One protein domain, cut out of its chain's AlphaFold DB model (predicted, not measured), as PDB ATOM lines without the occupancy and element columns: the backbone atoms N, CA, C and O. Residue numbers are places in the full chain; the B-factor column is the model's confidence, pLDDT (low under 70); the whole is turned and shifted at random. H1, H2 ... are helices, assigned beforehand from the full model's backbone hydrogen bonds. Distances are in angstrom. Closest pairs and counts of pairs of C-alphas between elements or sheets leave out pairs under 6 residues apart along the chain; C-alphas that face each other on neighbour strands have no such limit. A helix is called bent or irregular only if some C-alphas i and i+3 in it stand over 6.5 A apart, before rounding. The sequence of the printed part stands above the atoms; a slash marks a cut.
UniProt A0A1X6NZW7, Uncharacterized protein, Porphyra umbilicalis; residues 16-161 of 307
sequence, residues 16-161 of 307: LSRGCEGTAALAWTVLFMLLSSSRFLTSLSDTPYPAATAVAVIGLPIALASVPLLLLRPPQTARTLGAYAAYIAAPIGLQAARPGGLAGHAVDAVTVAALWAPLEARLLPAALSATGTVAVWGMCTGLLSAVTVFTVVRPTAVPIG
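This is residues 16 to 161 of the 307 residues of an uncharacterized protein of Porphyra umbilicalis (UniProt A0A1X6NZW7). Four helices, H3 to H6, form an elongated up-and-down bundle, each running against the one before it, and H6 is the hub, touching the five other helices. H1 lies alongside the first half of H6, and short H2 packs steeply on its last residues. The 146 printed residues hold six named helices, H1 to H6 in order, and no named strand: all helix. The whole is compact, radius of gyration of the C-alphas 15.5 A, spanning 49 by 30 by 26 A.

H1, residues 16 to 35, touches residues 136 to 144 of H6, residues 136 to 153, at a shallow tilt of 10 degrees, the same way; the closest C-alphas, Ala 25 and Val 136, are 6.1 A apart. H2, residues 38 to 45, touches residues 148 to 153 of H6 at a steep tilt of 57 degrees, closest C-alphas Ser 45 and Val 152, 4.3 A. H3, residues 50 to 72, and H4, residues 74 to 97, form a hairpin at 7 degrees, closest C-alphas Leu 70 and Thr 77, 5.5 A. H5, residues 104 to 120, forms hairpins with H4, closest C-alphas Pro 91 and Thr 111, 5.2 A, and with H6, Leu 115 and Gly 142, 6.1 A. H3 and H5 are apart. Every O i to N i+4 pair is within hydrogen-bond range in H1, H2 and H6; H3 has 15 of 19, H4 18 of 20, H5 11 of 13.

H1 begins at C-alpha 16 (119.443, 157.911, 143.939) and is 28.5 A long. H3, 33.7 A, is irregular, C-alphas 65 and 68 being 7.2 A apart; H4 is 32.5 A. H5, 24.4 A, is only just irregular, with 6.7 A between C-alphas 115 and 118. H6, 24.4 A, ends at C-alpha 153 (122.390, 183.610, 113.048).

The C-alphas farthest apart, Leu 16 and Gly 101, are 53.6 A apart. The printed part has no cut; the link H5 to H6 is long. Confidence is under 70 for 40 residues, among them 16 to 30 and 125 to 138.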
ATOM      1  N   LEU A  16     120.083 156.592 143.933       50.78
ATOM      2  CA  LEU A  16     119.443 157.911 143.939       50.78
ATOM      3  C   LEU A  16     120.161 158.893 143.000       50.78
ATOM      4  O   LEU A  16     119.514 159.620 142.247       50.78
ATOM      5  N   SER A  17     121.501 158.874 142.992       50.91
ATOM      6  CA  SER A  17     122.296 159.735 142.107       50.91
ATOM      7  C   SER A  17     122.041 159.429 140.624       50.91
ATOM      8  O   SER A  17     121.817 160.355 139.844       50.91
ATOM      9  N   ARG A  18     121.953 158.143 140.250       52.66
ATOM     10  CA  ARG A  18     121.661 157.701 138.874       52.66
ATOM     11  C   ARG A  18     120.226 158.038 138.447       52.66
ATOM     12  O   ARG A  18     119.992 158.393 137.294       52.66
ATOM     13  N   GLY A  19     119.261 157.984 139.369       50.44
ATOM     14  CA  GLY A  19     117.873 158.396 139.109       50.44
ATOM     15  C   GLY A  19     117.732 159.900 138.828       50.44
ATOM     16  O   GLY A  19     117.031 160.311 137.895       50.44
ATOM     17  N   CYS A  20     118.459 160.734 139.577       53.81
ATOM     18  CA  CYS A  20     118.523 162.175 139.331       53.81
ATOM     19  C   CYS A  20     119.215 162.511 137.996       53.81
ATOM     20  O   CYS A  20     118.741 163.399 137.285       53.81
ATOM     21  N   GLU A  21     120.271 161.782 137.609       53.81
ATOM     22  CA  GLU A  21     120.915 161.923 136.291       53.81
ATOM     23  C   GLU A  21     119.949 161.636 135.142       53.81
ATOM     24  O   GLU A  21     119.848 162.435 134.213       53.81
ATOM     25  N   GLY A  22     119.231 160.509 135.204       54.53
ATOM     26  CA  GLY A  22     118.283 160.118 134.163       54.53
ATOM     27  C   GLY A  22     117.173 161.153 133.982       54.53
ATOM     28  O   GLY A  22     116.834 161.512 132.856       54.53
ATOM     29  N   THR A  23     116.672 161.705 135.090       58.62
ATOM     30  CA  THR A  23     115.619 162.729 135.078       58.62
ATOM     31  C   THR A  23     116.123 164.057 134.507       58.62
ATOM     32  O   THR A  23     115.466 164.646 133.648       58.62
ATOM     33  N   ALA A  24     117.309 164.513 134.921       57.47
ATOM     34  CA  ALA A  24     117.916 165.740 134.404       57.47
ATOM     35  C   ALA A  24     118.291 165.610 132.917       57.47
ATOM     36  O   ALA A  24     118.048 166.528 132.132       57.47
ATOM     37  N   ALA A  25     118.823 164.455 132.509       56.69
ATOM     38  CA  ALA A  25     119.124 164.156 131.114       56.69
ATOM     39  C   ALA A  25     117.852 164.137 130.260       56.69
ATOM     40  O   ALA A  25     117.855 164.686 129.159       56.69
ATOM     41  N   LEU A  26     116.758 163.563 130.764       60.81
ATOM     42  CA  LEU A  26     115.478 163.528 130.063       60.81
ATOM     43  C   LEU A  26     114.870 164.927 129.937       60.81
ATOM     44  O   LEU A  26     114.498 165.322 128.836       60.81
ATOM     45  N   ALA A  27     114.851 165.710 131.018       64.81
ATOM     46  CA  ALA A  27     114.377 167.094 130.992       64.81
ATOM     47  C   ALA A  27     115.181 167.953 130.004       64.81
ATOM     48  O   ALA A  27     114.604 168.689 129.205       64.81
ATOM     49  N   TRP A  28     116.509 167.812 129.998       67.88
ATOM     50  CA  TRP A  28     117.361 168.544 129.068       67.88
ATOM     51  C   TRP A  28     117.227 168.059 127.622       67.88
ATOM     52  O   TRP A  28     117.251 168.868 126.701       67.88
ATOM     53  N   THR A  29     117.031 166.759 127.407       65.69
ATOM     54  CA  THR A  29     116.764 166.201 126.073       65.69
ATOM     55  C   THR A  29     115.433 166.717 125.531       65.69
ATOM     56  O   THR A  29     115.368 167.142 124.384       65.69
ATOM     57  N   VAL A  30     114.381 166.749 126.356       68.31
ATOM     58  CA  VAL A  30     113.079 167.323 125.981       68.31
ATOM     59  C   VAL A  30     113.216 168.811 125.670       68.31
ATOM     60  O   VAL A  30     112.704 169.270 124.652       68.31
ATOM     61  N   LEU A  31     113.947 169.561 126.496       71.62
ATOM     62  CA  LEU A  31     114.200 170.974 126.241       71.62
ATOM     63  C   LEU A  31     114.970 171.181 124.932       71.62
ATOM     64  O   LEU A  31     114.576 172.010 124.117       71.62
ATOM     65  N   PHE A  32     116.027 170.404 124.698       72.81
ATOM     66  CA  PHE A  32     116.768 170.411 123.442       72.81
ATOM     67  C   PHE A  32     115.842 170.144 122.257       72.81
ATOM     68  O   PHE A  32     115.869 170.888 121.282       72.81
ATOM     69  N   MET A  33     114.996 169.121 122.344       71.75
ATOM     70  CA  MET A  33     114.025 168.790 121.308       71.75
ATOM     71  C   MET A  33     113.094 169.984 121.025       71.75
ATOM     72  O   MET A  33     112.963 170.419 119.877       71.75
ATOM     73  N   LEU A  34     112.508 170.587 122.058       71.00
ATOM     74  CA  LEU A  34     111.619 171.743 121.905       71.00
ATOM     75  C   LEU A  34     112.333 172.943 121.258       71.00
ATOM     76  O   LEU A  34     111.829 173.512 120.285       71.00
ATOM     77  N   LEU A  35     113.525 173.285 121.757       73.25
ATOM     78  CA  LEU A  35     114.300 174.446 121.306       73.25
ATOM     79  C   LEU A  35     115.002 174.228 119.956       73.25
ATOM     80  O   LEU A  35     115.345 175.197 119.288       73.25
ATOM     81  N   SER A  36     115.198 172.979 119.527       70.25
ATOM     82  CA  SER A  36     115.743 172.634 118.203       70.25
ATOM     83  C   SER A  36     114.661 172.395 117.144       70.25
ATOM     84  O   SER A  36     114.965 172.013 116.010       70.25
ATOM     85  N   SER A  37     113.385 172.604 117.489       74.12
ATOM     86  CA  SER A  37     112.299 172.463 116.524       74.12
ATOM     87  C   SER A  37     112.411 173.517 115.424       74.12
ATOM     88  O   SER A  37     112.561 174.707 115.695       74.12
ATOM     89  N   SER A  38     112.287 173.079 114.170       67.81
ATOM     90  CA  SER A  38     112.318 173.968 112.997       67.81
ATOM     91  C   SER A  38     111.359 175.153 113.136       67.81
ATOM     92  O   SER A  38     111.757 176.286 112.913       67.81
ATOM     93  N   ARG A  39     110.124 174.918 113.603       71.25
ATOM     94  CA  ARG A  39     109.130 175.982 113.841       71.25
ATOM     95  C   ARG A  39     109.611 177.040 114.831       71.25
ATOM     96  O   ARG A  39     109.441 178.227 114.576       71.25
ATOM     97  N   PHE A  40     110.180 176.609 115.956       74.75
ATOM     98  CA  PHE A  40     110.690 177.527 116.966       74.75
ATOM     99  C   PHE A  40     111.876 178.318 116.412       74.75
ATOM    100  O   PHE A  40     111.867 179.540 116.464       74.75
ATOM    101  N   LEU A  41     112.843 177.650 115.789       74.38
ATOM    102  CA  LEU A  41     114.031 178.307 115.243       74.38
ATOM    103  C   LEU A  41     113.705 179.300 114.123       74.38
ATOM    104  O   LEU A  41     114.256 180.396 114.123       74.38
ATOM    105  N   THR A  42     112.766 178.976 113.230       73.94
ATOM    106  CA  THR A  42     112.288 179.920 112.205       73.94
ATOM    107  C   THR A  42     111.641 181.153 112.835       73.94
ATOM    108  O   THR A  42     111.905 182.268 112.410       73.94
ATOM    109  N   SER A  43     110.866 181.002 113.915       78.12
ATOM    110  CA  SER A  43     110.310 182.177 114.606       78.12
ATOM    111  C   SER A  43     111.386 183.075 115.239       78.12
ATOM    112  O   SER A  43     111.168 184.269 115.423       78.12
ATOM    113  N   LEU A  44     112.560 182.518 115.558       79.12
ATOM    114  CA  LEU A  44     113.684 183.266 116.122       79.12
ATOM    115  C   LEU A  44     114.538 183.950 115.048       79.12
ATOM    116  O   LEU A  44     115.102 185.012 115.326       79.12
ATOM    117  N   SER A  45     114.642 183.376 113.844       76.38
ATOM    118  CA  SER A  45     115.378 183.991 112.728       76.38
ATOM    119  C   SER A  45     114.756 185.307 112.265       76.38
ATOM    120  O   SER A  45     115.473 186.169 111.771       76.38
ATOM    121  N   ASP A  46     113.455 185.494 112.499       81.56
ATOM    122  CA  ASP A  46     112.721 186.709 112.127       81.56
ATOM    123  C   ASP A  46     112.888 187.855 113.149       81.56
ATOM    124  O   ASP A  46     112.325 188.940 112.989       81.56
ATOM    125  N   THR A  47     113.652 187.640 114.227       83.75
ATOM    126  CA  THR A  47     113.879 188.662 115.260       83.75
ATOM    127  C   THR A  47     114.904 189.716 114.815       83.75
ATOM    128  O   THR A  47     115.852 189.392 114.104       83.75
ATOM    129  N   PRO A  48     114.796 190.979 115.280       84.38
ATOM    130  CA  PRO A  48     115.731 192.046 114.897       84.38
ATOM    131  C   PRO A  48     117.159 191.849 115.437       84.38
ATOM    132  O   PRO A  48     118.090 192.493 114.963       84.38
ATOM    133  N   TYR A  49     117.347 190.961 116.422       86.50
ATOM    134  CA  TYR A  49     118.635 190.700 117.071       86.50
ATOM    135  C   TYR A  49     118.932 189.193 117.149       86.50
ATOM    136  O   TYR A  49     119.042 188.645 118.250       86.50
ATOM    137  N   PRO A  50     119.105 188.498 116.009       83.81
ATOM    138  CA  PRO A  50     119.170 187.035 115.961       83.81
ATOM    139  C   PRO A  50     120.305 186.456 116.816       83.81
ATOM    140  O   PRO A  50     120.129 185.437 117.480       83.81
ATOM    141  N   ALA A  51     121.455 187.134 116.882       84.81
ATOM    142  CA  ALA A  51     122.585 186.723 117.715       84.81
ATOM    143  C   ALA A  51     122.289 186.830 119.223       84.81
ATOM    144  O   ALA A  51     122.597 185.908 119.978       84.81
ATOM    145  N   ALA A  52     121.664 187.924 119.669       85.81
ATOM    146  CA  ALA A  52     121.292 188.099 121.074       85.81
ATOM    147  C   ALA A  52     120.196 187.103 121.478       85.81
ATOM    148  O   ALA A  52     120.290 186.468 122.528       85.81
ATOM    149  N   THR A  53     119.207 186.906 120.602       84.94
ATOM    150  CA  THR A  53     118.157 185.896 120.756       84.94
ATOM    151  C   THR A  53     118.758 184.493 120.875       84.94
ATOM    152  O   THR A  53     118.410 183.754 121.793       84.94
ATOM    153  N   ALA A  54     119.713 184.136 120.010       84.69
ATOM    154  CA  ALA A  54     120.406 182.850 120.055       84.69
ATOM    155  C   ALA A  54     121.139 182.629 121.389       84.69
ATOM    156  O   ALA A  54     120.986 181.579 122.014       84.69
ATOM    157  N   VAL A  55     121.882 183.635 121.864       85.50
ATOM    158  CA  VAL A  55     122.559 183.577 123.170       85.50
ATOM    159  C   VAL A  55     121.548 183.396 124.302       85.50
ATOM    160  O   VAL A  55     121.783 182.579 125.188       85.50
ATOM    161  N   ALA A  56     120.419 184.107 124.277       84.06
ATOM    162  CA  ALA A  56     119.394 184.006 125.313       84.06
ATOM    163  C   ALA A  56     118.722 182.624 125.338       84.06
ATOM    164  O   ALA A  56     118.591 182.028 126.405       84.06
ATOM    165  N   VAL A  57     118.355 182.085 124.174       82.00
ATOM    166  CA  VAL A  57     117.688 180.779 124.035       82.00
ATOM    167  C   VAL A  57     118.536 179.643 124.603       82.00
ATOM    168  O   VAL A  57     118.005 178.743 125.251       82.00
ATOM    169  N   ILE A  58     119.853 179.694 124.402       80.75
ATOM    170  CA  ILE A  58     120.774 178.661 124.894       80.75
ATOM    171  C   ILE A  58     121.213 178.958 126.334       80.75
ATOM    172  O   ILE A  58     121.286 178.059 127.173       80.75
ATOM    173  N   GLY A  59     121.527 180.219 126.629       79.31
ATOM    174  CA  GLY A  59     122.124 180.647 127.888       79.31
ATOM    175  C   GLY A  59     121.142 180.694 129.054       79.31
ATOM    176  O   GLY A  59     121.517 180.326 130.167       79.31
ATOM    177  N   LEU A  60     119.886 181.093 128.825       79.31
ATOM    178  CA  LEU A  60     118.891 181.233 129.892       79.31
ATOM    179  C   LEU A  60     118.597 179.897 130.595       79.31
ATOM    180  O   LEU A  60     118.674 179.864 131.824       79.31
ATOM    181  N   PRO A  61     118.342 178.776 129.890       73.81
ATOM    182  CA  PRO A  61     118.122 177.504 130.570       73.81
ATOM    183  C   PRO A  61     119.347 177.009 131.347       73.81
ATOM    184  O   PRO A  61     119.198 176.430 132.420       73.81
ATOM    185  N   ILE A  62     120.561 177.276 130.849       74.94
ATOM    186  CA  ILE A  62     121.809 176.936 131.551       74.94
ATOM    187  C   ILE A  62     121.948 177.768 132.826       74.94
ATOM    188  O   ILE A  62     122.272 177.224 133.883       74.94
ATOM    189  N   ALA A  63     121.677 179.071 132.749       77.75
ATOM    190  CA  ALA A  63     121.713 179.964 133.899       77.75
ATOM    191  C   ALA A  63     120.705 179.527 134.971       77.75
ATOM    192  O   ALA A  63     121.087 179.379 136.131       77.75
ATOM    193  N   LEU A  64     119.460 179.231 134.574       73.31
ATOM    194  CA  LEU A  64     118.408 178.745 135.473       73.31
ATOM    195  C   LEU A  64     118.783 177.414 136.136       73.31
ATOM    196  O   LEU A  64     118.695 177.289 137.357       73.31
ATOM    197  N   ALA A  65     119.279 176.447 135.359       69.12
ATOM    198  CA  ALA A  65     119.732 175.159 135.885       69.12
ATOM    199  C   ALA A  65     120.925 175.292 136.852       69.12
ATOM    200  O   ALA A  65     121.136 174.437 137.710       69.12
ATOM    201  N   SER A  66     121.691 176.381 136.747       70.19
ATOM    202  CA  SER A  66     122.861 176.643 137.586       70.19
ATOM    203  C   SER A  66     122.543 177.399 138.878       70.19
ATOM    204  O   SER A  66     123.422 177.503 139.733       70.19
ATOM    205  N   VAL A  67     121.318 177.911 139.064       72.75
ATOM    206  CA  VAL A  67     120.931 178.692 140.258       72.75
ATOM    207  C   VAL A  67     121.186 177.928 141.566       72.75
ATOM    208  O   VAL A  67     121.856 178.482 142.440       72.75
ATOM    209  N   PRO A  68     120.771 176.654 141.726       67.19
ATOM    210  CA  PRO A  68     121.050 175.914 142.960       67.19
ATOM    211  C   PRO A  68     122.555 175.739 143.208       67.19
ATOM    212  O   PRO A  68     123.034 175.853 144.334       67.19
ATOM    213  N   LEU A  69     123.330 175.519 142.141       68.00
ATOM    214  CA  LEU A  69     124.781 175.347 142.213       68.00
ATOM    215  C   LEU A  69     125.512 176.658 142.531       68.00
ATOM    216  O   LEU A  69     126.576 176.630 143.149       68.00
ATOM    217  N   LEU A  70     124.965 177.807 142.130       75.38
ATOM    218  CA  LEU A  70     125.494 179.125 142.485       75.38
ATOM    219  C   LEU A  70     125.333 179.404 143.978       75.38
ATOM    220  O   LEU A  70     126.261 179.921 144.595       75.38
ATOM    221  N   LEU A  71     124.196 179.016 144.559       76.19
ATOM    222  CA  LEU A  71     123.933 179.171 145.992       76.19
ATOM    223  C   LEU A  71     124.841 178.272 146.844       76.19
ATOM    224  O   LEU A  71     125.284 178.678 147.914       76.19
ATOM    225  N   LEU A  72     125.151 177.066 146.359       75.69
ATOM    226  CA  LEU A  72     125.950 176.083 147.096       75.69
ATOM    227  C   LEU A  72     127.467 176.234 146.886       75.69
ATOM    228  O   LEU A  72     128.243 175.937 147.793       75.69
ATOM    229  N   ARG A  73     127.914 176.628 145.683       78.38
ATOM    230  CA  ARG A  73     129.340 176.682 145.288       78.38
ATOM    231  C   ARG A  73     129.654 177.881 144.373       78.38
ATOM    232  O   ARG A  73     130.104 177.688 143.239       78.38
ATOM    233  N   PRO A  74     129.494 179.127 144.849       80.00
ATOM    234  CA  PRO A  74     129.518 180.319 144.003       80.00
ATOM    235  C   PRO A  74     130.765 180.478 143.110       80.00
ATOM    236  O   PRO A  74     130.597 180.616 141.897       80.00
ATOM    237  N   PRO A  75     132.017 180.404 143.613       83.00
ATOM    238  CA  PRO A  75     133.190 180.675 142.777       83.00
ATOM    239  C   PRO A  75     133.427 179.599 141.708       83.00
ATOM    240  O   PRO A  75     133.910 179.903 140.618       83.00
ATOM    241  N   GLN A  76     133.087 178.339 141.992       80.06
ATOM    242  CA  GLN A  76     133.252 177.239 141.042       80.06
ATOM    243  C   GLN A  76     132.161 177.270 139.965       80.06
ATOM    244  O   GLN A  76     132.451 177.096 138.777       80.06
ATOM    245  N   THR A  77     130.919 177.543 140.366       77.25
ATOM    246  CA  THR A  77     129.785 177.633 139.446       77.25
ATOM    247  C   THR A  77     129.897 178.864 138.547       77.25
ATOM    248  O   THR A  77     129.683 178.745 137.345       77.25
ATOM    249  N   ALA A  78     130.354 180.011 139.063       82.44
ATOM    250  CA  ALA A  78     130.592 181.212 138.257       82.44
ATOM    251  C   ALA A  78     131.652 180.990 137.162       82.44
ATOM    252  O   ALA A  78     131.436 181.358 136.009       82.44
ATOM    253  N   ARG A  79     132.771 180.320 137.483       83.88
ATOM    254  CA  ARG A  79     133.787 179.944 136.477       83.88
ATOM    255  C   ARG A  79     133.217 179.013 135.412       83.88
ATOM    256  O   ARG A  79     133.525 179.160 134.233       83.88
ATOM    257  N   THR A  80     132.380 178.070 135.833       79.31
ATOM    258  CA  THR A  80     131.743 177.119 134.924       79.31
ATOM    259  C   THR A  80     130.774 177.820 133.977       79.31
ATOM    260  O   THR A  80     130.853 177.626 132.767       79.31
ATOM    261  N   LEU A  81     129.921 178.698 134.506       82.06
ATOM    262  CA  LEU A  81     129.028 179.531 133.706       82.06
ATOM    263  C   LEU A  81     129.798 180.428 132.737       82.06
ATOM    264  O   LEU A  81     129.409 180.522 131.581       82.06
ATOM    265  N   GLY A  82     130.918 181.019 133.164       84.94
ATOM    266  CA  GLY A  82     131.788 181.802 132.284       84.94
ATOM    267  C   GLY A  82     132.340 180.985 131.110       84.94
ATOM    268  O   GLY A  82     132.324 181.455 129.975       84.94
ATOM    269  N   ALA A  83     132.760 179.739 131.355       84.19
ATOM    270  CA  ALA A  83     133.228 178.841 130.299       84.19
ATOM    271  C   ALA A  83     132.112 178.484 129.301       84.19
ATOM    272  O   ALA A  83     132.336 178.534 128.093       84.19
ATOM    273  N   TYR A  84     130.906 178.178 129.788       81.69
ATOM    274  CA  TYR A  84     129.746 177.909 128.929       81.69
ATOM    275  C   TYR A  84     129.294 179.154 128.159       81.69
ATOM    276  O   TYR A  84     129.009 179.063 126.968       81.69
ATOM    277  N   ALA A  85     129.284 180.324 128.799       85.75
ATOM    278  CA  ALA A  85     128.954 181.588 128.152       85.75
ATOM    279  C   ALA A  85     129.936 181.903 127.018       85.75
ATOM    280  O   ALA A  85     129.501 182.218 125.914       85.75
ATOM    281  N   ALA A  86     131.243 181.744 127.249       87.88
ATOM    282  CA  ALA A  86     132.256 181.913 126.210       87.88
ATOM    283  C   ALA A  86     132.088 180.893 125.073       87.88
ATOM    284  O   ALA A  86     132.147 181.260 123.902       87.88
ATOM    285  N   TYR A  87     131.825 179.628 125.412       86.56
ATOM    286  CA  TYR A  87     131.597 178.558 124.444       86.56
ATOM    287  C   TYR A  87     130.376 178.799 123.545       86.56
ATOM    288  O   TYR A  87     130.414 178.453 122.370       86.56
ATOM    289  N   ILE A  88     129.317 179.419 124.070       87.00
ATOM    290  CA  ILE A  88     128.106 179.762 123.311       87.00
ATOM    291  C   ILE A  88     128.317 181.048 122.507       87.00
ATOM    292  O   ILE A  88     128.029 181.104 121.312       87.00
ATOM    293  N   ALA A  89     128.836 182.094 123.152       89.00
ATOM    294  CA  ALA A  89     128.960 183.415 122.552       89.00
ATOM    295  C   ALA A  89     130.016 183.464 121.442       89.00
ATOM    296  O   ALA A  89     129.817 184.174 120.462       89.00
ATOM    297  N   ALA A  90     131.116 182.711 121.550       90.19
ATOM    298  CA  ALA A  90     132.188 182.728 120.556       90.19
ATOM    299  C   ALA A  90     131.741 182.287 119.142       90.19
ATOM    300  O   ALA A  90     131.944 183.060 118.206       90.19
ATOM    301  N   PRO A  91     131.119 181.107 118.932       89.69
ATOM    302  CA  PRO A  91     130.660 180.694 117.604       89.69
ATOM    303  C   PRO A  91     129.529 181.580 117.063       89.69
ATOM    304  O   PRO A  91     129.509 181.855 115.863       89.69
ATOM    305  N   ILE A  92     128.635 182.079 117.931       89.19
ATOM    306  CA  ILE A  92     127.588 183.043 117.553       89.19
ATOM    307  C   ILE A  92     128.214 184.359 117.090       89.19
ATOM    308  O   ILE A  92     127.883 184.851 116.016       89.19
ATOM    309  N   GLY A  93     129.142 184.913 117.870       89.56
ATOM    310  CA  GLY A  93     129.837 186.158 117.554       89.56
ATOM    311  C   GLY A  93     130.670 186.045 116.282       89.56
ATOM    312  O   GLY A  93     130.639 186.952 115.457       89.56
ATOM    313  N   LEU A  94     131.341 184.909 116.071       90.31
ATOM    314  CA  LEU A  94     132.089 184.633 114.845       90.31
ATOM    315  C   LEU A  94     131.185 184.679 113.604       90.31
ATOM    316  O   LEU A  94     131.548 185.298 112.602       90.31
ATOM    317  N   GLN A  95     130.004 184.061 113.676       90.06
ATOM    318  CA  GLN A  95     129.044 184.059 112.569       90.06
ATOM    319  C   GLN A  95     128.307 185.386 112.403       90.06
ATOM    320  O   GLN A  95     128.030 185.776 111.276       90.06
ATOM    321  N   ALA A  96     128.026 186.101 113.491       87.56
ATOM    322  CA  ALA A  96     127.392 187.413 113.435       87.56
ATOM    323  C   ALA A  96     128.337 188.484 112.868       87.56
ATOM    324  O   ALA A  96     127.910 189.340 112.101       87.56
ATOM    325  N   ALA A  97     129.624 188.433 113.228       86.81
ATOM    326  CA  ALA A  97     130.608 189.424 112.805       86.81
ATOM    327  C   ALA A  97     131.108 189.211 111.371       86.81
ATOM    328  O   ALA A  97     131.537 190.179 110.752       86.81
ATOM    329  N   ARG A  98     131.103 187.959 110.871       82.88
ATOM    330  CA  ARG A  98     131.675 187.549 109.571       82.88
ATOM    331  C   ARG A  98     132.958 188.321 109.227       82.88
ATOM    332  O   ARG A  98     132.940 189.168 108.332       82.88
ATOM    333  N   PRO A  99     134.063 188.060 109.947       78.06
ATOM    334  CA  PRO A  99     135.277 188.858 109.823       78.06
ATOM    335  C   PRO A  99     135.734 188.964 108.362       78.06
ATOM    336  O   PRO A  99     135.883 187.957 107.666       78.06
ATOM    337  N   GLY A 100     135.951 190.201 107.908       65.75
ATOM    338  CA  GLY A 100     136.431 190.484 106.559       65.75
ATOM    339  C   GLY A 100     137.790 189.826 106.304       65.75
ATOM    340  O   GLY A 100     138.663 189.839 107.168       65.75
ATOM    341  N   GLY A 101     137.962 189.237 105.119       70.50
ATOM    342  CA  GLY A 101     139.202 188.564 104.709       70.50
ATOM    343  C   GLY A 101     139.180 187.035 104.805       70.50
ATOM    344  O   GLY A 101     140.076 186.391 104.266       70.50
ATOM    345  N   LEU A 102     138.151 186.433 105.412       76.12
ATOM    346  CA  LEU A 102     137.910 184.990 105.336       76.12
ATOM    347  C   LEU A 102     136.771 184.683 104.363       76.12
ATOM    348  O   LEU A 102     135.724 185.327 104.383       76.12
ATOM    349  N   ALA A 103     136.955 183.655 103.532       81.88
ATOM    350  CA  ALA A 103     135.857 183.110 102.741       81.88
ATOM    351  C   ALA A 103     134.744 182.610 103.679       81.88
ATOM    352  O   ALA A 103     135.036 181.998 104.708       81.88
ATOM    353  N   GLY A 104     133.472 182.816 103.319       80.81
ATOM    354  CA  GLY A 104     132.333 182.434 104.171       80.81
ATOM    355  C   GLY A 104     132.369 180.967 104.620       80.81
ATOM    356  O   GLY A 104     132.141 180.671 105.788       80.81
ATOM    357  N   HIS A 105     132.790 180.061 103.733       81.62
ATOM    358  CA  HIS A 105     132.952 178.637 104.044       81.62
ATOM    359  C   HIS A 105     134.055 178.353 105.078       81.62
ATOM    360  O   HIS A 105     133.953 177.397 105.843       81.62
ATOM    361  N   ALA A 106     135.100 179.185 105.131       84.62
ATOM    362  CA  ALA A 106     136.140 179.076 106.150       84.62
ATOM    363  C   ALA A 106     135.604 179.505 107.523       84.62
ATOM    364  O   ALA A 106     135.886 178.839 108.517       84.62
ATOM    365  N   VAL A 107     134.783 180.560 107.578       87.38
ATOM    366  CA  VAL A 107     134.097 180.973 108.812       87.38
ATOM    367  C   VAL A 107     133.173 179.855 109.301       87.38
ATOM    368  O   VAL A 107     133.252 179.478 110.464       87.38
ATOM    369  N   ASP A 108     132.390 179.245 108.405       86.50
ATOM    370  CA  ASP A 108     131.521 178.105 108.726       86.50
ATOM    371  C   ASP A 108     132.306 176.915 109.298       86.50
ATOM    372  O   ASP A 108     131.940 176.375 110.344       86.50
ATOM    373  N   ALA A 109     133.429 176.546 108.674       83.94
ATOM    374  CA  ALA A 109     134.289 175.469 109.159       83.94
ATOM    375  C   ALA A 109     134.888 175.773 110.543       83.94
ATOM    376  O   ALA A 109     134.893 174.905 111.420       83.94
ATOM    377  N   VAL A 110     135.356 177.006 110.768       88.19
ATOM    378  CA  VAL A 110     135.887 177.436 112.070       88.19
ATOM    379  C   VAL A 110     134.789 177.432 113.132       88.19
ATOM    380  O   VAL A 110     135.037 176.981 114.246       88.19
ATOM    381  N   THR A 111     133.569 177.859 112.805       89.25
ATOM    382  CA  THR A 111     132.421 177.800 113.719       89.25
ATOM    383  C   THR A 111     132.090 176.365 114.119       89.25
ATOM    384  O   THR A 111     131.943 176.090 115.309       89.25
ATOM    385  N   VAL A 112     132.019 175.434 113.159       85.06
ATOM    386  CA  VAL A 112     131.786 174.007 113.448       85.06
ATOM    387  C   VAL A 112     132.900 173.449 114.338       85.06
ATOM    388  O   VAL A 112     132.621 172.780 115.334       85.06
ATOM    389  N   ALA A 113     134.161 173.772 114.038       84.56
ATOM    390  CA  ALA A 113     135.295 173.351 114.853       84.56
ATOM    391  C   ALA A 113     135.251 173.947 116.272       84.56
ATOM    392  O   ALA A 113     135.507 173.232 117.238       84.56
ATOM    393  N   ALA A 114     134.886 175.224 116.417       87.44
ATOM    394  CA  ALA A 114     134.762 175.906 117.704       87.44
ATOM    395  C   ALA A 114     133.641 175.318 118.575       87.44
ATOM    396  O   ALA A 114     133.776 175.266 119.795       87.44
ATOM    397  N   LEU A 115     132.565 174.832 117.957       84.56
ATOM    398  CA  LEU A 115     131.489 174.128 118.650       84.56
ATOM    399  C   LEU A 115     131.911 172.712 119.059       84.56
ATOM    400  O   LEU A 115     131.657 172.288 120.183       84.56
ATOM    401  N   TRP A 116     132.576 171.965 118.179       79.25
ATOM    402  CA  TRP A 116     132.811 170.538 118.414       79.25
ATOM    403  C   TRP A 116     134.106 170.224 119.171       79.25
ATOM    404  O   TRP A 116     134.117 169.379 120.068       79.25
ATOM    405  N   ALA A 117     135.205 170.919 118.867       80.75
ATOM    406  CA  ALA A 117     136.511 170.616 119.450       80.75
ATOM    407  C   ALA A 117     136.535 170.704 120.991       80.75
ATOM    408  O   ALA A 117     137.119 169.812 121.614       80.75
ATOM    409  N   PRO A 118     135.883 171.690 121.647       79.00
ATOM    410  CA  PRO A 118     135.821 171.735 123.108       79.00
ATOM    411  C   PRO A 118     135.073 170.554 123.732       79.00
ATOM    412  O   PRO A 118     135.444 170.115 124.823       79.00
ATOM    413  N   LEU A 119     134.060 170.012 123.049       74.94
ATOM    414  CA  LEU A 119     133.327 168.828 123.504       74.94
ATOM    415  C   LEU A 119     134.195 167.575 123.410       74.94
ATOM    416  O   LEU A 119     134.341 166.851 124.396       74.94
ATOM    417  N   GLU A 120     134.837 167.358 122.261       71.94
ATOM    418  CA  GLU A 120     135.736 166.218 122.051       71.94
ATOM    419  C   GLU A 120     136.932 166.232 123.010       71.94
ATOM    420  O   GLU A 120     137.326 165.203 123.571       71.94
ATOM    421  N   ALA A 121     137.509 167.414 123.233       73.88
ATOM    422  CA  ALA A 121     138.625 167.596 124.148       73.88
ATOM    423  C   ALA A 121     138.197 167.630 125.628       73.88
ATOM    424  O   ALA A 121     139.068 167.692 126.496       73.88
ATOM    425  N   ARG A 122     136.890 167.525 125.925       71.81
ATOM    426  CA  ARG A 122     136.317 167.596 127.281       71.81
ATOM    427  C   ARG A 122     136.735 168.867 128.031       71.81
ATOM    428  O   ARG A 122     137.022 168.826 129.223       71.81
ATOM    429  N   LEU A 123     136.800 169.987 127.311       74.31
ATOM    430  CA  LEU A 123     137.196 171.291 127.851       74.31
ATOM    431  C   LEU A 123     136.051 171.984 128.595       74.31
ATOM    432  O   LEU A 123     136.307 172.851 129.428       74.31
ATOM    433  N   LEU A 124     134.799 171.605 128.316       72.19
ATOM    434  CA  LEU A 124     133.657 172.119 129.064       72.19
ATOM    435  C   LEU A 124     133.596 171.473 130.452       72.19
ATOM    436  O   LEU A 124     133.629 170.241 130.548       72.19
ATOM    437  N   PRO A 125     133.499 172.271 131.534       66.75
ATOM    438  CA  PRO A 125     133.480 171.717 132.873       66.75
ATOM    439  C   PRO A 125     132.249 170.841 133.073       66.75
ATOM    440  O   PRO A 125     131.112 171.291 132.958       66.75
ATOM    441  N   ALA A 126     132.479 169.600 133.488       63.28
ATOM    442  CA  ALA A 126     131.411 168.684 133.859       63.28
ATOM    443  C   ALA A 126     130.706 169.076 135.172       63.28
ATOM    444  O   ALA A 126     129.848 168.346 135.630       63.28
ATOM    445  N   ALA A 127     131.049 170.209 135.793       52.97
ATOM    446  CA  ALA A 127     130.456 170.668 137.051       52.97
ATOM    447  C   ALA A 127     128.971 171.050 136.930       52.97
ATOM    448  O   ALA A 127     128.281 171.135 137.941       52.97
ATOM    449  N   LEU A 128     128.493 171.273 135.704       51.12
ATOM    450  CA  LEU A 128     127.068 171.345 135.411       51.12
ATOM    451  C   LEU A 128     126.447 169.938 135.398       51.12
ATOM    452  O   LEU A 128     125.379 169.729 135.956       51.12
ATOM    453  N   SER A 129     127.136 168.916 134.889       49.25
ATOM    454  CA  SER A 129     126.666 167.541 135.083       49.25
ATOM    455  C   SER A 129     126.528 167.246 136.578       49.25
ATOM    456  O   SER A 129     127.483 167.423 137.336       49.25
ATOM    457  N   ALA A 130     125.353 166.764 136.995       39.03
ATOM    458  CA  ALA A 130     125.060 166.421 138.386       39.03
ATOM    459  C   ALA A 130     126.086 165.438 139.003       39.03
ATOM    460  O   ALA A 130     126.137 165.297 140.221       39.03
ATOM    461  N   THR A 131     126.931 164.796 138.186       37.75
ATOM    462  CA  THR A 131     127.895 163.761 138.590       37.75
ATOM    463  C   THR A 131     129.302 163.897 137.993       37.75
ATOM    464  O   THR A 131     130.155 163.044 138.232       37.75
ATOM    465  N   GLY A 132     129.612 164.963 137.243       38.75
ATOM    466  CA  GLY A 132     130.993 165.234 136.806       38.75
ATOM    467  C   GLY A 132     131.523 164.399 135.628       38.75
ATOM    468  O   GLY A 132     132.705 164.498 135.295       38.75
ATOM    469  N   THR A 133     130.681 163.624 134.941       42.22
ATOM    470  CA  THR A 133     130.983 163.114 133.589       42.22
ATOM    471  C   THR A 133     130.550 164.129 132.529       42.22
ATOM    472  O   THR A 133     129.698 164.975 132.806       42.22
ATOM    473  N   VAL A 134     131.121 164.079 131.315       47.94
ATOM    474  CA  VAL A 134     130.593 164.827 130.154       47.94
ATOM    475  C   VAL A 134     129.238 164.215 129.809       47.94
ATOM    476  O   VAL A 134     129.120 163.346 128.949       47.94
ATOM    477  N   ALA A 135     128.242 164.587 130.601       55.91
ATOM    478  CA  ALA A 135     126.896 164.088 130.516       55.91
ATOM    479  C   ALA A 135     126.263 164.599 129.231       55.91
ATOM    480  O   ALA A 135     126.675 165.626 128.681       55.91
ATOM    481  N   VAL A 136     125.214 163.899 128.809       59.28
ATOM    482  CA  VAL A 136     124.231 164.291 127.787       59.28
ATOM    483  C   VAL A 136     124.008 165.809 127.738       59.28
ATOM    484  O   VAL A 136     123.904 166.378 126.656       59.28
ATOM    485  N   TRP A 137     124.057 166.481 128.894       65.12
ATOM    486  CA  TRP A 137     123.984 167.929 129.009       65.12
ATOM    487  C   TRP A 137     124.945 168.702 128.081       65.12
ATOM    488  O   TRP A 137     124.492 169.518 127.283       65.12
ATOM    489  N   GLY A 138     126.253 168.423 128.116       68.56
ATOM    490  CA  GLY A 138     127.241 169.141 127.297       68.56
ATOM    491  C   GLY A 138     127.055 168.911 125.795       68.56
ATOM    492  O   GLY A 138     127.149 169.852 125.010       68.56
ATOM    493  N   MET A 139     126.721 167.677 125.405       70.00
ATOM    494  CA  MET A 139     126.435 167.327 124.010       70.00
ATOM    495  C   MET A 139     125.184 168.048 123.502       70.00
ATOM    496  O   MET A 139     125.244 168.725 122.481       70.00
ATOM    497  N   CYS A 140     124.077 167.997 124.245       72.69
ATOM    498  CA  CYS A 140     122.848 168.704 123.888       72.69
ATOM    499  C   CYS A 140     123.035 170.226 123.837       72.69
ATOM    500  O   CYS A 140     122.485 170.867 122.949       72.69
ATOM    501  N   THR A 141     123.827 170.816 124.739       75.50
ATOM    502  CA  THR A 141     124.153 172.251 124.681       75.50
ATOM    503  C   THR A 141     124.937 172.603 123.419       75.50
ATOM    504  O   THR A 141     124.619 173.596 122.763       75.50
ATOM    505  N   GLY A 142     125.941 171.806 123.052       77.50
ATOM    506  CA  GLY A 142     126.703 172.047 121.828       77.50
ATOM    507  C   GLY A 142     125.878 171.858 120.560       77.50
ATOM    508  O   GLY A 142     125.980 172.670 119.646       77.50
ATOM    509  N   LEU A 143     125.002 170.851 120.525       76.62
ATOM    510  CA  LEU A 143     124.060 170.658 119.420       76.62
ATOM    511  C   LEU A 143     123.071 171.806 119.313       76.62
ATOM    512  O   LEU A 143     122.858 172.306 118.216       76.62
ATOM    513  N   LEU A 144     122.483 172.237 120.434       78.81
ATOM    514  CA  LEU A 144     121.570 173.372 120.434       78.81
ATOM    515  C   LEU A 144     122.286 174.612 119.903       78.81
ATOM    516  O   LEU A 144     121.765 175.291 119.033       78.81
ATOM    517  N   SER A 145     123.525 174.837 120.347       81.69
ATOM    518  CA  SER A 145     124.356 175.939 119.862       81.69
ATOM    519  C   SER A 145     124.619 175.842 118.361       81.69
ATOM    520  O   SER A 145     124.451 176.828 117.653       81.69
ATOM    521  N   ALA A 146     124.970 174.659 117.854       80.75
ATOM    522  CA  ALA A 146     125.201 174.440 116.430       80.75
ATOM    523  C   ALA A 146     123.938 174.689 115.600       80.75
ATOM    524  O   ALA A 146     123.964 175.470 114.648       80.75
ATOM    525  N   VAL A 147     122.823 174.073 115.990       79.31
ATOM    526  CA  VAL A 147     121.541 174.227 115.305       79.31
ATOM    527  C   VAL A 147     121.114 175.692 115.328       79.31
ATOM    528  O   VAL A 147     120.839 176.249 114.273       79.31
ATOM    529  N   THR A 148     121.119 176.359 116.483       82.31
ATOM    530  CA  THR A 148     120.718 177.768 116.594       82.31
ATOM    531  C   THR A 148     121.634 178.694 115.790       82.31
ATOM    532  O   THR A 148     121.138 179.565 115.082       82.31
ATOM    533  N   VAL A 149     122.957 178.503 115.816       84.62
ATOM    534  CA  VAL A 149     123.890 179.323 115.022       84.62
ATOM    535  C   VAL A 149     123.569 179.239 113.529       84.62
ATOM    536  O   VAL A 149     123.440 180.272 112.878       84.62
ATOM    537  N   PHE A 150     123.388 178.034 112.990       81.94
ATOM    538  CA  PHE A 150     123.208 177.832 111.548       81.94
ATOM    539  C   PHE A 150     121.745 177.884 111.067       81.94
ATOM    540  O   PHE A 150     121.478 177.733 109.877       81.94
ATOM    541  N   THR A 151     120.791 178.131 111.965       77.31
ATOM    542  CA  THR A 151     119.380 178.373 111.608       77.31
ATOM    543  C   THR A 151     118.939 179.802 111.876       77.31
ATOM    544  O   THR A 151     118.159 180.341 111.100       77.31
ATOM    545  N   VAL A 152     119.449 180.427 112.940       81.31
ATOM    546  CA  VAL A 152     119.031 181.761 113.387       81.31
ATOM    547  C   VAL A 152     120.051 182.823 112.988       81.31
ATOM    548  O   VAL A 152     119.680 183.858 112.448       81.31
ATOM    549  N   VAL A 153     121.342 182.587 113.242       82.31
ATOM    550  CA  VAL A 153     122.390 183.610 113.048       82.31
ATOM    551  C   VAL A 153     122.910 183.615 111.611       82.31
ATOM    552  O   VAL A 153     123.085 184.672 111.012       82.31
ATOM    553  N   ARG A 154     123.134 182.428 111.044       81.50
ATOM    554  CA  ARG A 154     123.554 182.215 109.656       81.50
ATOM    555  C   ARG A 154     122.661 181.148 109.022       81.50
ATOM    556  O   ARG A 154     123.080 179.997 108.957       81.50
ATOM    557  N   PRO A 155     121.452 181.494 108.555       74.56
ATOM    558  CA  PRO A 155     120.565 180.526 107.920       74.56
ATOM    559  C   PRO A 155     121.247 179.860 106.714       74.56
ATOM    560  O   PRO A 155     121.859 180.527 105.874       74.56
ATOM    561  N   THR A 156     121.199 178.534 106.640       69.50
ATOM    562  CA  THR A 156     121.578 177.753 105.451       69.50
ATOM    563  C   THR A 156     120.396 177.612 104.496       69.50
ATOM    564  O   THR A 156     119.242 177.705 104.912       69.50
ATOM    565  N   ALA A 157     120.666 177.378 103.206       65.69
ATOM    566  CA  ALA A 157     119.599 177.168 102.222       65.69
ATOM    567  C   ALA A 157     118.833 175.865 102.500       65.69
ATOM    568  O   ALA A 157     117.627 175.773 102.267       65.69
ATOM    569  N   VAL A 158     119.535 174.868 103.044       64.75
ATOM    570  CA  VAL A 158     118.935 173.636 103.551       64.75
ATOM    571  C   VAL A 158     118.617 173.800 105.042       64.75
ATOM    572  O   VAL A 158     119.524 174.132 105.807       64.75
ATOM    573  N   PRO A 159     117.370 173.561 105.488       62.41
ATOM    574  CA  PRO A 159     117.010 173.645 106.898       62.41
ATOM    575  C   PRO A 159     117.828 172.672 107.749       62.41
ATOM    576  O   PRO A 159     117.943 171.489 107.426       62.41
ATOM    577  N   ILE A 160     118.348 173.165 108.871       66.44
ATOM    578  CA  ILE A 160     119.033 172.355 109.881       66.44
ATOM    579  C   ILE A 160     118.068 172.172 111.054       66.44
ATOM    580  O   ILE A 160     117.555 173.143 111.595       66.44
ATOM    581  N   GLY A 161     117.800 170.928 111.449       58.44
ATOM    582  CA  GLY A 161     116.920 170.615 112.579       58.44
ATOM    583  C   GLY A 161     115.839 169.595 112.236       58.44
ATOM    584  O   GLY A 161     115.817 169.024 111.147       58.44
TER     585      GLY A 161